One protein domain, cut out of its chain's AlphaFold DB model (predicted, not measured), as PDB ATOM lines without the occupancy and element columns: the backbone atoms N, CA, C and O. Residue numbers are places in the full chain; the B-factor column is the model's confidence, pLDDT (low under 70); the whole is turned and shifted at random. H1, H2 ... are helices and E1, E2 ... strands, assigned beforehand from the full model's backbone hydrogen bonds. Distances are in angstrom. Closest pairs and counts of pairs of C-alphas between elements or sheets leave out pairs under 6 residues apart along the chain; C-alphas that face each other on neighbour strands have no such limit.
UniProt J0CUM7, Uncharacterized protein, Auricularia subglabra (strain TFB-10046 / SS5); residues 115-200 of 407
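This is residues 115 to 200 of the 407 residues of an uncharacterized protein of Auricularia subglabra (strain TFB-10046 / SS5) (UniProt J0CUM7). A twisted wall of five antiparallel strands runs through the domain, with three short helices grazing it, H1 at the end with E1 and E2, H2 and H3 at the end with E5. A stretch without a named element, residues 115 to 134, loops out before E1. The printed part has 86 residues, in the order E1 E2 H1 E3 E4 E5 H2 H3; the sheet's order is E2 E1 E3 E4 E5. The class is mixed, helices and strands, with under half of the residues in named elements; the whole is compact, radius of gyration of the C-alphas 12.4 A, spans 31 by 29 by 20 A.

From Val 115 at (34.450, 40.452, -38.826) the stretch leads to E1, residues 135 to 138, and E2, 141 to 143. H1, 148 to 153, precedes E3, 162 to 166, 13.5 A, E4, 171 to 175, 13.5 A, and E5, 180 to 184, 13.0 A. H2 is 186 to 191 and H3 195 to 198, ending at (40.415, 39.539, -45.497).

The sheet is only just strongly twisted, its C-alphas up to 4.5 A off the best plane. E3, E4 and E5 form a meander, each strand the antiparallel neighbour of the one before; N 165 and O 172 are 2.9 A apart, N 173 and O 182 2.9 A. E1 and E3 are antiparallel neighbours, with N 137 and O 164 within hydrogen-bond range at 2.8 A; E1 and E2 form a hairpin of antiparallel neighbours, with N 143 and O 136 within hydrogen-bond range at 2.8 A. E2, H1 and E3 make a split strand-helix-strand unit, two strands of one sheet with a helix between them along the chain and E1 between them in the sheet; its crossover is right-handed. Each helix only grazes the sheet; the closest C-alphas of E5 and H3 are Phe 182 and Leu 198, 6.5 A. H1 and H2 have every O i to N i+4 pair within hydrogen-bond range; H3 is too short for one.

The C-alphas of Ala 128 and Glu 159, the two farthest apart, are 32.9 A apart. The printed part has no cut and no long link. Mean pLDDT of the printed part is 75.9; residues 120 to 133, 145 to 151 and 153 to 154 are under 70.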
ATOM      1  N   VAL A 115      33.908  39.600 -39.886       86.62
ATOM      2  CA  VAL A 115      34.450  40.452 -38.826       86.62
ATOM      3  C   VAL A 115      33.817  41.832 -38.977       86.62
ATOM      4  O   VAL A 115      34.062  42.538 -39.957       86.62
ATOM      5  N   GLN A 116      32.974  42.206 -38.017       87.88
ATOM      6  CA  GLN A 116      32.321  43.512 -37.958       87.88
ATOM      7  C   GLN A 116      32.492  44.110 -36.561       87.88
ATOM      8  O   GLN A 116      32.258  43.445 -35.555       87.88
ATOM      9  N   ALA A 117      32.885  45.380 -36.496       81.94
ATOM     10  CA  ALA A 117      33.181  46.079 -35.258       81.94
ATOM     11  C   ALA A 117      32.810  47.566 -35.338       81.94
ATOM     12  O   ALA A 117      33.213  48.294 -36.248       81.94
ATOM     13  N   THR A 118      32.096  48.060 -34.323       77.38
ATOM     14  CA  THR A 118      31.893  49.506 -34.160       77.38
ATOM     15  C   THR A 118      33.122  50.113 -33.497       77.38
ATOM     16  O   THR A 118      33.254  50.077 -32.279       77.38
ATOM     17  N   ILE A 119      34.016  50.694 -34.298       76.56
ATOM     18  CA  ILE A 119      35.221  51.355 -33.785       76.56
ATOM     19  C   ILE A 119      34.840  52.600 -32.956       76.56
ATOM     20  O   ILE A 119      34.302  53.564 -33.537       76.56
ATOM     21  N   PRO A 120      35.128  52.625 -31.635       66.75
ATOM     22  CA  PRO A 120      34.816  53.754 -30.765       66.75
ATOM     23  C   PRO A 120      35.588  55.013 -31.181       66.75
ATOM     24  O   PRO A 120      36.555  54.967 -31.943       66.75
ATOM     25  N   ARG A 121      35.162  56.184 -30.691       56.44
ATOM     26  CA  ARG A 121      35.915  57.429 -30.910       56.44
ATOM     27  C   ARG A 121      37.186  57.401 -30.068       56.44
ATOM     28  O   ARG A 121      37.120  57.612 -28.859       56.44
ATOM     29  N   LEU A 122      38.314  57.149 -30.721       55.94
ATOM     30  CA  LEU A 122      39.612  57.023 -30.068       55.94
ATOM     31  C   LEU A 122      40.058  58.356 -29.439       55.94
ATOM     32  O   LEU A 122      39.734  59.427 -29.963       55.94
ATOM     33  N   PRO A 123      40.773  58.321 -28.299       45.47
ATOM     34  CA  PRO A 123      41.267  59.527 -27.640       45.47
ATOM     35  C   PRO A 123      42.539  60.095 -28.293       45.47
ATOM     36  O   PRO A 123      42.890  61.239 -28.005       45.47
ATOM     37  N   TRP A 124      43.210  59.320 -29.149       51.44
ATOM     38  CA  TRP A 124      44.345  59.733 -29.976       51.44
ATOM     39  C   TRP A 124      43.882  60.122 -31.391       51.44
ATOM     40  O   TRP A 124      42.851  59.656 -31.873       51.44
ATOM     41  N   LEU A 125      44.634  61.008 -32.051       44.22
ATOM     42  CA  LEU A 125      44.346  61.444 -33.422       44.22
ATOM     43  C   LEU A 125      44.751  60.366 -34.434       44.22
ATOM     44  O   LEU A 125      45.810  59.757 -34.294       44.22
ATOM     45  N   GLU A 126      43.971  60.203 -35.504       43.62
ATOM     46  CA  GLU A 126      44.443  59.507 -36.708       43.62
ATOM     47  C   GLU A 126      45.683  60.255 -37.239       43.62
ATOM     48  O   GLU A 126      45.628  61.459 -37.496       43.62
ATOM     49  N   GLY A 127      46.826  59.564 -37.324       44.19
ATOM     50  CA  GLY A 127      48.124  60.176 -37.653       44.19
ATOM     51  C   GLY A 127      48.935  60.709 -36.458       44.19
ATOM     52  O   GLY A 127      49.935  61.395 -36.666       44.19
ATOM     53  N   ALA A 128      48.551  60.398 -35.215       49.38
ATOM     54  CA  ALA A 128      49.363  60.682 -34.030       49.38
ATOM     55  C   ALA A 128      50.704  59.906 -34.008       49.38
ATOM     56  O   ALA A 128      51.027  59.093 -34.885       49.38
ATOM     57  N   ALA A 129      51.510  60.146 -32.967       56.47
ATOM     58  CA  ALA A 129      52.574  59.217 -32.596       56.47
ATOM     59  C   ALA A 129      51.977  57.814 -32.387       56.47
ATOM     60  O   ALA A 129      50.892  57.689 -31.816       56.47
ATOM     61  N   ARG A 130      52.674  56.785 -32.882       61.19
ATOM     62  CA  ARG A 130      52.286  55.384 -32.691       61.19
ATOM     63  C   ARG A 130      52.207  55.080 -31.190       61.19
ATOM     64  O   ARG A 130      53.039  55.565 -30.424       61.19
ATOM     65  N   LEU A 131      51.217  54.295 -30.774       60.66
ATOM     66  CA  LEU A 131      51.125  53.800 -29.404       60.66
ATOM     67  C   LEU A 131      52.270  52.815 -29.131       60.66
ATOM     68  O   LEU A 131      52.550  51.950 -29.952       60.66
ATOM     69  N   CYS A 132      52.905  52.911 -27.960       56.59
ATOM     70  CA  CYS A 132      53.998  52.005 -27.572       56.59
ATOM     71  C   CYS A 132      53.561  50.534 -27.452       56.59
ATOM     72  O   CYS A 132      54.399  49.643 -27.523       56.59
ATOM     73  N   THR A 133      52.258  50.309 -27.269       62.03
ATOM     74  CA  THR A 133      51.621  48.996 -27.188       62.03
ATOM     75  C   THR A 133      50.353  49.049 -28.018       62.03
ATOM     76  O   THR A 133      49.513  49.942 -27.806       62.03
ATOM     77  N   ASP A 134      50.223  48.093 -28.930       75.00
ATOM     78  CA  ASP A 134      49.037  47.908 -29.752       75.00
ATOM     79  C   ASP A 134      47.821  47.596 -28.859       75.00
ATOM     80  O   ASP A 134      47.947  47.092 -27.739       75.00
ATOM     81  N   ARG A 135      46.626  47.976 -29.311       77.81
ATOM     82  CA  ARG A 135      45.391  47.883 -28.524       77.81
ATOM     83  C   ARG A 135      44.417  46.937 -29.188       77.81
ATOM     84  O   ARG A 135      44.154  47.083 -30.378       77.81
ATOM     85  N   THR A 136      43.828  46.037 -28.411       81.25
ATOM     86  CA  THR A 136      42.850  45.051 -28.892       81.25
ATOM     87  C   THR A 136      41.441  45.505 -28.541       81.25
ATOM     88  O   THR A 136      41.183  45.932 -27.415       81.25
ATOM     89  N   LEU A 137      40.532  45.457 -29.511       82.81
ATOM     90  CA  LEU A 137      39.130  45.796 -29.330       82.81
ATOM     91  C   LEU A 137      38.403  44.614 -28.683       82.81
ATOM     92  O   LEU A 137      38.233  43.574 -29.314       82.81
ATOM     93  N   ILE A 138      37.956  44.795 -27.446       78.62
ATOM     94  CA  ILE A 138      37.243  43.797 -26.645       78.62
ATOM     95  C   ILE A 138      35.998  44.492 -26.082       78.62
ATOM     96  O   ILE A 138      36.067  45.644 -25.659       78.62
ATOM     97  N   ASN A 139      34.829  43.851 -26.159       78.12
ATOM     98  CA  ASN A 139      33.553  44.397 -25.662       78.12
ATOM     99  C   ASN A 139      33.206  45.839 -26.121       78.12
ATOM    100  O   ASN A 139      32.459  46.563 -25.463       78.12
ATOM    101  N   GLY A 140      33.710  46.251 -27.293       72.69
ATOM    102  CA  GLY A 140      33.487  47.577 -27.886       72.69
ATOM    103  C   GLY A 140      34.470  48.672 -27.448       72.69
ATOM    104  O   GLY A 140      34.355  49.809 -27.917       72.69
ATOM    105  N   GLU A 141      35.453  48.351 -26.605       72.69
ATOM    106  CA  GLU A 141      36.477  49.270 -26.100       72.69
ATOM    107  C   GLU A 141      37.889  48.761 -26.456       72.69
ATOM    108  O   GLU A 141      38.084  47.584 -26.741       72.69
ATOM    109  N   PHE A 142      38.890  49.647 -26.528       75.88
ATOM    110  CA  PHE A 142      40.267  49.267 -26.885       75.88
ATOM    111  C   PHE A 142      41.127  49.087 -25.631       75.88
ATOM    112  O   PHE A 142      41.431  50.062 -24.937       75.88
ATOM    113  N   HIS A 143      41.558  47.853 -25.379       70.00
ATOM    114  CA  HIS A 143      42.300  47.447 -24.189       70.00
ATOM    115  C   HIS A 143      43.804  47.298 -24.458       70.00
ATOM    116  O   HIS A 143      44.241  47.037 -25.578       70.00
ATOM    117  N   ALA A 144      44.597  47.483 -23.403       70.81
ATOM    118  CA  ALA A 144      46.060  47.421 -23.406       70.81
ATOM    119  C   ALA A 144      46.578  45.998 -23.119       70.81
ATOM    120  O   ALA A 144      47.415  45.822 -22.241       70.81
ATOM    121  N   VAL A 145      46.005  44.987 -23.771       65.62
ATOM    122  CA  VAL A 145      46.260  43.582 -23.422       65.62
ATOM    123  C   VAL A 145      47.644  43.150 -23.897       65.62
ATOM    124  O   VAL A 145      47.960  43.247 -25.082       65.62
ATOM    125  N   THR A 146      48.471  42.702 -22.956       63.50
ATOM    126  CA  THR A 146      49.845  42.235 -23.198       63.50
ATOM    127  C   THR A 146      49.976  40.719 -23.108       63.50
ATOM    128  O   THR A 146      50.896  40.149 -23.686       63.50
ATOM    129  N   THR A 147      49.041  40.068 -22.419       62.38
ATOM    130  CA  THR A 147      48.964  38.615 -22.238       62.38
ATOM    131  C   THR A 147      47.578  38.090 -22.613       62.38
ATOM    132  O   THR A 147      46.620  38.855 -22.774       62.38
ATOM    133  N   TRP A 148      47.454  36.768 -22.739       65.94
ATOM    134  CA  TRP A 148      46.163  36.111 -22.930       65.94
ATOM    135  C   TRP A 148      45.262  36.267 -21.696       65.94
ATOM    136  O   TRP A 148      44.065  36.525 -21.822       65.94
ATOM    137  N   GLU A 149      45.843  36.204 -20.500       64.81
ATOM    138  CA  GLU A 149      45.162  36.420 -19.226       64.81
ATOM    139  C   GLU A 149      44.565  37.833 -19.131       64.81
ATOM    140  O   GLU A 149      43.416  37.976 -18.710       64.81
ATOM    141  N   ASP A 150      45.292  38.866 -19.585       61.72
ATOM    142  CA  ASP A 150      44.771  40.240 -19.675       61.72
ATOM    143  C   ASP A 150      43.565  40.323 -20.623       61.72
ATOM    144  O   ASP A 150      42.607  41.054 -20.359       61.72
ATOM    145  N   ALA A 151      43.610  39.587 -21.738       69.31
ATOM    146  CA  ALA A 151      42.542  39.569 -22.730       69.31
ATOM    147  C   ALA A 151      41.279  38.881 -22.198       69.31
ATOM    148  O   ALA A 151      40.196  39.465 -22.279       69.31
ATOM    149  N   LEU A 152      41.415  37.711 -21.566       72.31
ATOM    150  CA  LEU A 152      40.309  37.042 -20.875       72.31
ATOM    151  C   LEU A 152      39.735  37.917 -19.745       72.31
ATOM    152  O   LEU A 152      38.519  38.022 -19.600       72.31
ATOM    153  N   ALA A 153      40.585  38.605 -18.974       67.69
ATOM    154  CA  ALA A 153      40.148  39.512 -17.908       67.69
ATOM    155  C   ALA A 153      39.422  40.769 -18.435       67.69
ATOM    156  O   ALA A 153      38.542  41.300 -17.755       67.69
ATOM    157  N   ALA A 154      39.748  41.227 -19.648       61.72
ATOM    158  CA  ALA A 154      39.000  42.257 -20.375       61.72
ATOM    159  C   ALA A 154      37.695  41.729 -21.020       61.72
ATOM    160  O   ALA A 154      36.875  42.521 -21.496       61.72
ATOM    161  N   GLY A 155      37.481  40.410 -21.011       74.19
ATOM    162  CA  GLY A 155      36.304  39.737 -21.558       74.19
ATOM    163  C   GLY A 155      36.409  39.398 -23.045       74.19
ATOM    164  O   GLY A 155      35.413  39.527 -23.753       74.19
ATOM    165  N   LEU A 156      37.601  39.028 -23.525       78.81
ATOM    166  CA  LEU A 156      37.753  38.239 -24.751       78.81
ATOM    167  C   LEU A 156      37.291  36.804 -24.455       78.81
ATOM    168  O   LEU A 156      37.667  36.262 -23.413       78.81
ATOM    169  N   GLU A 157      36.503  36.189 -25.333       78.56
ATOM    170  CA  GLU A 157      36.050  34.811 -25.116       78.56
ATOM    171  C   GLU A 157      37.113  33.805 -25.606       78.56
ATOM    172  O   GLU A 157      37.789  34.065 -26.605       78.56
ATOM    173  N   PRO A 158      37.295  32.634 -24.964       73.56
ATOM    174  CA  PRO A 158      38.308  31.657 -25.382       73.56
ATOM    175  C   PRO A 158      38.125  31.102 -26.805       73.56
ATOM    176  O   PRO A 158      39.085  30.628 -27.413       73.56
ATOM    177  N   GLU A 159      36.899  31.129 -27.327       76.56
ATOM    178  CA  GLU A 159      36.556  30.796 -28.712       76.56
ATOM    179  C   GLU A 159      36.802  31.928 -29.729       76.56
ATOM    180  O   GLU A 159      36.719  31.676 -30.937       76.56
ATOM    181  N   ASP A 160      37.109  33.154 -29.287       79.12
ATOM    182  CA  ASP A 160      37.399  34.264 -30.192       79.12
ATOM    183  C   ASP A 160      38.711  34.008 -30.936       79.12
ATOM    184  O   ASP A 160      39.809  34.028 -30.384       79.12
ATOM    185  N   ARG A 161      38.586  33.789 -32.246       82.81
ATOM    186  CA  ARG A 161      39.721  33.574 -33.148       82.81
ATOM    187  C   ARG A 161      40.224  34.859 -33.808       82.81
ATOM    188  O   ARG A 161      41.414  34.983 -34.090       82.81
ATOM    189  N   TRP A 162      39.312  35.780 -34.107       86.62
ATOM    190  CA  TRP A 162      39.571  36.962 -34.927       86.62
ATOM    191  C   TRP A 162      39.405  38.225 -34.092       86.62
ATOM    192  O   TRP A 162      38.280  38.615 -33.785       86.62
ATOM    193  N   VAL A 163      40.512  38.888 -33.763       89.25
ATOM    194  CA  VAL A 163      40.497  40.105 -32.938       89.25
ATOM    195  C   VAL A 163      40.853  41.338 -33.755       89.25
ATOM    196  O   VAL A 163      41.725  41.307 -34.620       89.25
ATOM    197  N   VAL A 164      40.171  42.450 -33.489       90.38
ATOM    198  CA  VAL A 164      40.466  43.745 -34.119       90.38
ATOM    199  C   VAL A 164      41.486  44.484 -33.262       90.38
ATOM    200  O   VAL A 164      41.300  44.604 -32.053       90.38
ATOM    201  N   GLN A 165      42.537  45.020 -33.873       87.00
ATOM    202  CA  GLN A 165      43.616  45.715 -33.174       87.00
ATOM    203  C   GLN A 165      43.986  47.056 -33.830       87.00
ATOM    204  O   GLN A 165      43.613  47.328 -34.976       87.00
ATOM    205  N   SER A 166      44.689  47.916 -33.087       82.75
ATOM    206  CA  SER A 166      45.203  49.208 -33.562       82.75
ATOM    207  C   SER A 166      46.430  49.689 -32.773       82.75
ATOM    208  O   SER A 166      46.421  49.698 -31.544       82.75
ATOM    209  N   ASP A 167      47.440  50.202 -33.481       76.25
ATOM    210  CA  ASP A 167      48.604  50.940 -32.951       76.25
ATOM    211  C   ASP A 167      48.307  52.452 -32.806       76.25
ATOM    212  O   ASP A 167      49.185  53.269 -32.519       76.25
ATOM    213  N   GLY A 168      47.061  52.841 -33.082       71.06
ATOM    214  CA  GLY A 168      46.578  54.212 -33.168       71.06
ATOM    215  C   GLY A 168      46.805  54.929 -34.502       71.06
ATOM    216  O   GLY A 168      46.352  56.068 -34.654       71.06
ATOM    217  N   ARG A 169      47.438  54.279 -35.485       74.62
ATOM    218  CA  ARG A 169      47.601  54.774 -36.864       74.62
ATOM    219  C   ARG A 169      46.849  53.915 -37.873       74.62
ATOM    220  O   ARG A 169      46.183  54.460 -38.751       74.62
ATOM    221  N   ALA A 170      46.957  52.601 -37.734       81.56
ATOM    222  CA  ALA A 170      46.308  51.594 -38.556       81.56
ATOM    223  C   ALA A 170      45.277  50.798 -37.743       81.56
ATOM    224  O   ALA A 170      45.230  50.862 -36.512       81.56
ATOM    225  N   TYR A 171      44.459  50.026 -38.453       85.75
ATOM    226  CA  TYR A 171      43.665  48.947 -37.878       85.75
ATOM    227  C   TYR A 171      44.006  47.659 -38.621       85.75
ATOM    228  O   TYR A 171      44.223  47.670 -39.835       85.75
ATOM    229  N   TRP A 172      44.020  46.547 -37.903       91.56
ATOM    230  CA  TRP A 172      44.125  45.223 -38.498       91.56
ATOM    231  C   TRP A 172      43.193  44.247 -37.792       91.56
ATOM    232  O   TRP A 172      42.754  44.475 -36.665       91.56
ATOM    233  N   VAL A 173      42.879  43.161 -38.485       91.25
ATOM    234  CA  VAL A 173      42.278  41.970 -37.892       91.25
ATOM    235  C   VAL A 173      43.382  40.929 -37.761       91.25
ATOM    236  O   VAL A 173      44.085  40.660 -38.735       91.25
ATOM    237  N   HIS A 174      43.535  40.364 -36.572       89.00
ATOM    238  CA  HIS A 174      44.523  39.345 -36.248       89.00
ATOM    239  C   HIS A 174      43.845  37.982 -36.054       89.00
ATOM    240  O   HIS A 174      42.826  37.887 -35.367       89.00
ATOM    241  N   ASP A 175      44.406  36.946 -36.676       87.00
ATOM    242  CA  ASP A 175      44.032  35.543 -36.497       87.00
ATOM    243  C   ASP A 175      44.898  34.906 -35.406       87.00
ATOM    244  O   ASP A 175      46.040  34.514 -35.666       87.00
ATOM    245  N   LEU A 176      44.335  34.753 -34.207       80.69
ATOM    246  CA  LEU A 176      45.027  34.206 -33.034       80.69
ATOM    247  C   LEU A 176      45.525  32.762 -33.236       80.69
ATOM    248  O   LEU A 176      46.417  32.316 -32.521       80.69
ATOM    249  N   VAL A 177      44.970  32.022 -34.206       81.62
ATOM    250  CA  VAL A 177      45.354  30.626 -34.484       81.62
ATOM    251  C   VAL A 177      46.497  30.522 -35.498       81.62
ATOM    252  O   VAL A 177      47.258  29.556 -35.451       81.62
ATOM    253  N   SER A 178      46.629  31.478 -36.424       77.12
ATOM    254  CA  SER A 178      47.684  31.446 -37.455       77.12
ATOM    255  C   SER A 178      48.786  32.502 -37.289       77.12
ATOM    256  O   SER A 178      49.724  32.491 -38.083       77.12
ATOM    257  N   ASP A 179      48.703  33.364 -36.266       80.19
ATOM    258  CA  ASP A 179      49.599  34.514 -36.024       80.19
ATOM    259  C   ASP A 179      49.697  35.446 -37.254       80.19
ATOM    260  O   ASP A 179      50.762  35.951 -37.613       80.19
ATOM    261  N   LEU A 180      48.571  35.641 -37.955       84.56
ATOM    262  CA  LEU A 180      48.490  36.463 -39.166       84.56
ATOM    263  C   LEU A 180      47.581  37.675 -38.970       84.56
ATOM    264  O   LEU A 180      46.400  37.549 -38.650       84.56
ATOM    265  N   SER A 181      48.133  38.853 -39.256       89.00
ATOM    266  CA  SER A 181      47.435  40.136 -39.190       89.00
ATOM    267  C   SER A 181      47.146  40.688 -40.589       89.00
ATOM    268  O   SER A 181      47.987  40.636 -41.488       89.00
ATOM    269  N   PHE A 182      45.958  41.257 -40.778       90.81
ATOM    270  CA  PHE A 182      45.467  41.773 -42.060       90.81
ATOM    271  C   PHE A 182      44.965  43.209 -41.898       90.81
ATOM    272  O   PHE A 182      44.077  43.466 -41.085       90.81
ATOM    273  N   LEU A 183      45.524  44.144 -42.667       90.56
ATOM    274  CA  LEU A 183      45.132  45.553 -42.646       90.56
ATOM    275  C   LEU A 183      43.673  45.727 -43.076       90.56
ATOM    276  O   LEU A 183      43.244  45.208 -44.107       90.56
ATOM    277  N   VAL A 184      42.946  46.538 -42.312       89.19
ATOM    278  CA  VAL A 184      41.564  46.936 -42.595       89.19
ATOM    279  C   VAL A 184      41.387  48.425 -42.341       89.19
ATOM    280  O   VAL A 184      42.090  49.038 -41.536       89.19
ATOM    281  N   THR A 185      40.416  49.039 -43.005       86.50
ATOM    282  CA  THR A 185      39.991  50.394 -42.664       86.50
ATOM    283  C   THR A 185      38.887  50.365 -41.611       86.50
ATOM    284  O   THR A 185      38.124  49.406 -41.471       86.50
ATOM    285  N   ARG A 186      38.712  51.494 -40.918       82.56
ATOM    286  CA  ARG A 186      37.556  51.726 -40.042       82.56
ATOM    287  C   ARG A 186      36.212  51.556 -40.769       82.56
ATOM    288  O   ARG A 186      35.214  51.261 -40.119       82.56
ATOM    289  N   ARG A 187      36.174  51.753 -42.093       82.12
ATOM    290  CA  ARG A 187      34.978  51.528 -42.910       82.12
ATOM    291  C   ARG A 187      34.689  50.037 -43.065       82.12
ATOM    292  O   ARG A 187      33.558  49.643 -42.813       82.12
ATOM    293  N   ASP A 188      35.694  49.240 -43.413       83.94
ATOM    294  CA  ASP A 188      35.538  47.792 -43.625       83.94
ATOM    295  C   ASP A 188      35.041  47.105 -42.348       83.94
ATOM    296  O   ASP A 188      34.150  46.265 -42.393       83.94
ATOM    297  N   LEU A 189      35.534  47.547 -41.188       85.50
ATOM    298  CA  LEU A 189      35.064  47.077 -39.883       85.50
ATOM    299  C   LEU A 189      33.616  47.486 -39.571       85.50
ATOM    300  O   LEU A 189      32.888  46.710 -38.960       85.50
ATOM    301  N   LEU A 190      33.170  48.673 -39.995       83.56
ATOM    302  CA  LEU A 190      31.782  49.119 -39.805       83.56
ATOM    303  C   LEU A 190      30.804  48.422 -40.763       83.56
ATOM    304  O   LEU A 190      29.688  48.094 -40.361       83.56
ATOM    305  N   GLU A 191      31.203  48.209 -42.018       82.38
ATOM    306  CA  GLU A 191      30.387  47.538 -43.042       82.38
ATOM    307  C   GLU A 191      30.405  46.003 -42.888       82.38
ATOM    308  O   GLU A 191      29.426  45.351 -43.246       82.38
ATOM    309  N   GLY A 192      31.461  45.457 -42.275       85.88
ATOM    310  CA  GLY A 192      31.714  44.031 -42.092       85.88
ATOM    311  C   GLY A 192      32.564  43.457 -43.229       85.88
ATOM    312  O   GLY A 192      32.213  43.590 -44.402       85.88
ATOM    313  N   VAL A 193      33.665  42.780 -42.890       87.12
ATOM    314  CA  VAL A 193      34.563  42.126 -43.858       87.12
ATOM    315  C   VAL A 193      34.505  40.605 -43.721       87.12
ATOM    316  O   VAL A 193      34.632  40.065 -42.624       87.12
ATOM    317  N   TYR A 194      34.315  39.896 -44.838       88.62
ATOM    318  CA  TYR A 194      34.367  38.433 -44.853       88.62
ATOM    319  C   TYR A 194      35.809  37.935 -44.724       88.62
ATOM    320  O   TYR A 194      36.709  38.449 -45.394       88.62
ATOM    321  N   ILE A 195      36.024  36.856 -43.970       88.75
ATOM    322  CA  ILE A 195      37.342  36.213 -43.822       88.75
ATOM    323  C   ILE A 195      37.956  35.822 -45.176       88.75
ATOM    324  O   ILE A 195      39.151  36.018 -45.401       88.75
ATOM    325  N   ARG A 196      37.140  35.352 -46.131       88.69
ATOM    326  CA  ARG A 196      37.595  35.014 -47.496       88.69
ATOM    327  C   ARG A 196      38.187  36.180 -48.287       88.69
ATOM    328  O   ARG A 196      38.939  35.936 -49.230       88.69
ATOM    329  N   ASP A 197      37.814  37.405 -47.933       89.94
ATOM    330  CA  ASP A 197      38.264  38.635 -48.579       89.94
ATOM    331  C   ASP A 197      39.402  39.272 -47.760       89.94
ATOM    332  O   ASP A 197      40.395  39.715 -48.336       89.94
ATOM    333  N   LEU A 198      39.341  39.172 -46.426       90.31
ATOM    334  CA  LEU A 198      40.415  39.539 -45.497       90.31
ATOM    335  C   LEU A 198      41.728  38.786 -45.781       90.31
ATOM    336  O   LEU A 198      42.776  39.411 -45.910       90.31
ATOM    337  N   ILE A 199      41.672  37.459 -45.961       89.50
ATOM    338  CA  ILE A 199      42.846  36.597 -46.231       89.50
ATOM    339  C   ILE A 199      43.541  36.944 -47.558       89.50
ATOM    340  O   ILE A 199      44.735  36.686 -47.740       89.50
ATOM    341  N   ARG A 200      42.794  37.540 -48.490       89.38
ATOM    342  CA  ARG A 200      43.306  38.064 -49.761       89.38
ATOM    343  C   ARG A 200      43.834  39.489 -49.636       89.38
ATOM    344  O   ARG A 200      44.485  39.952 -50.565       89.38
TER     345      ARG A 200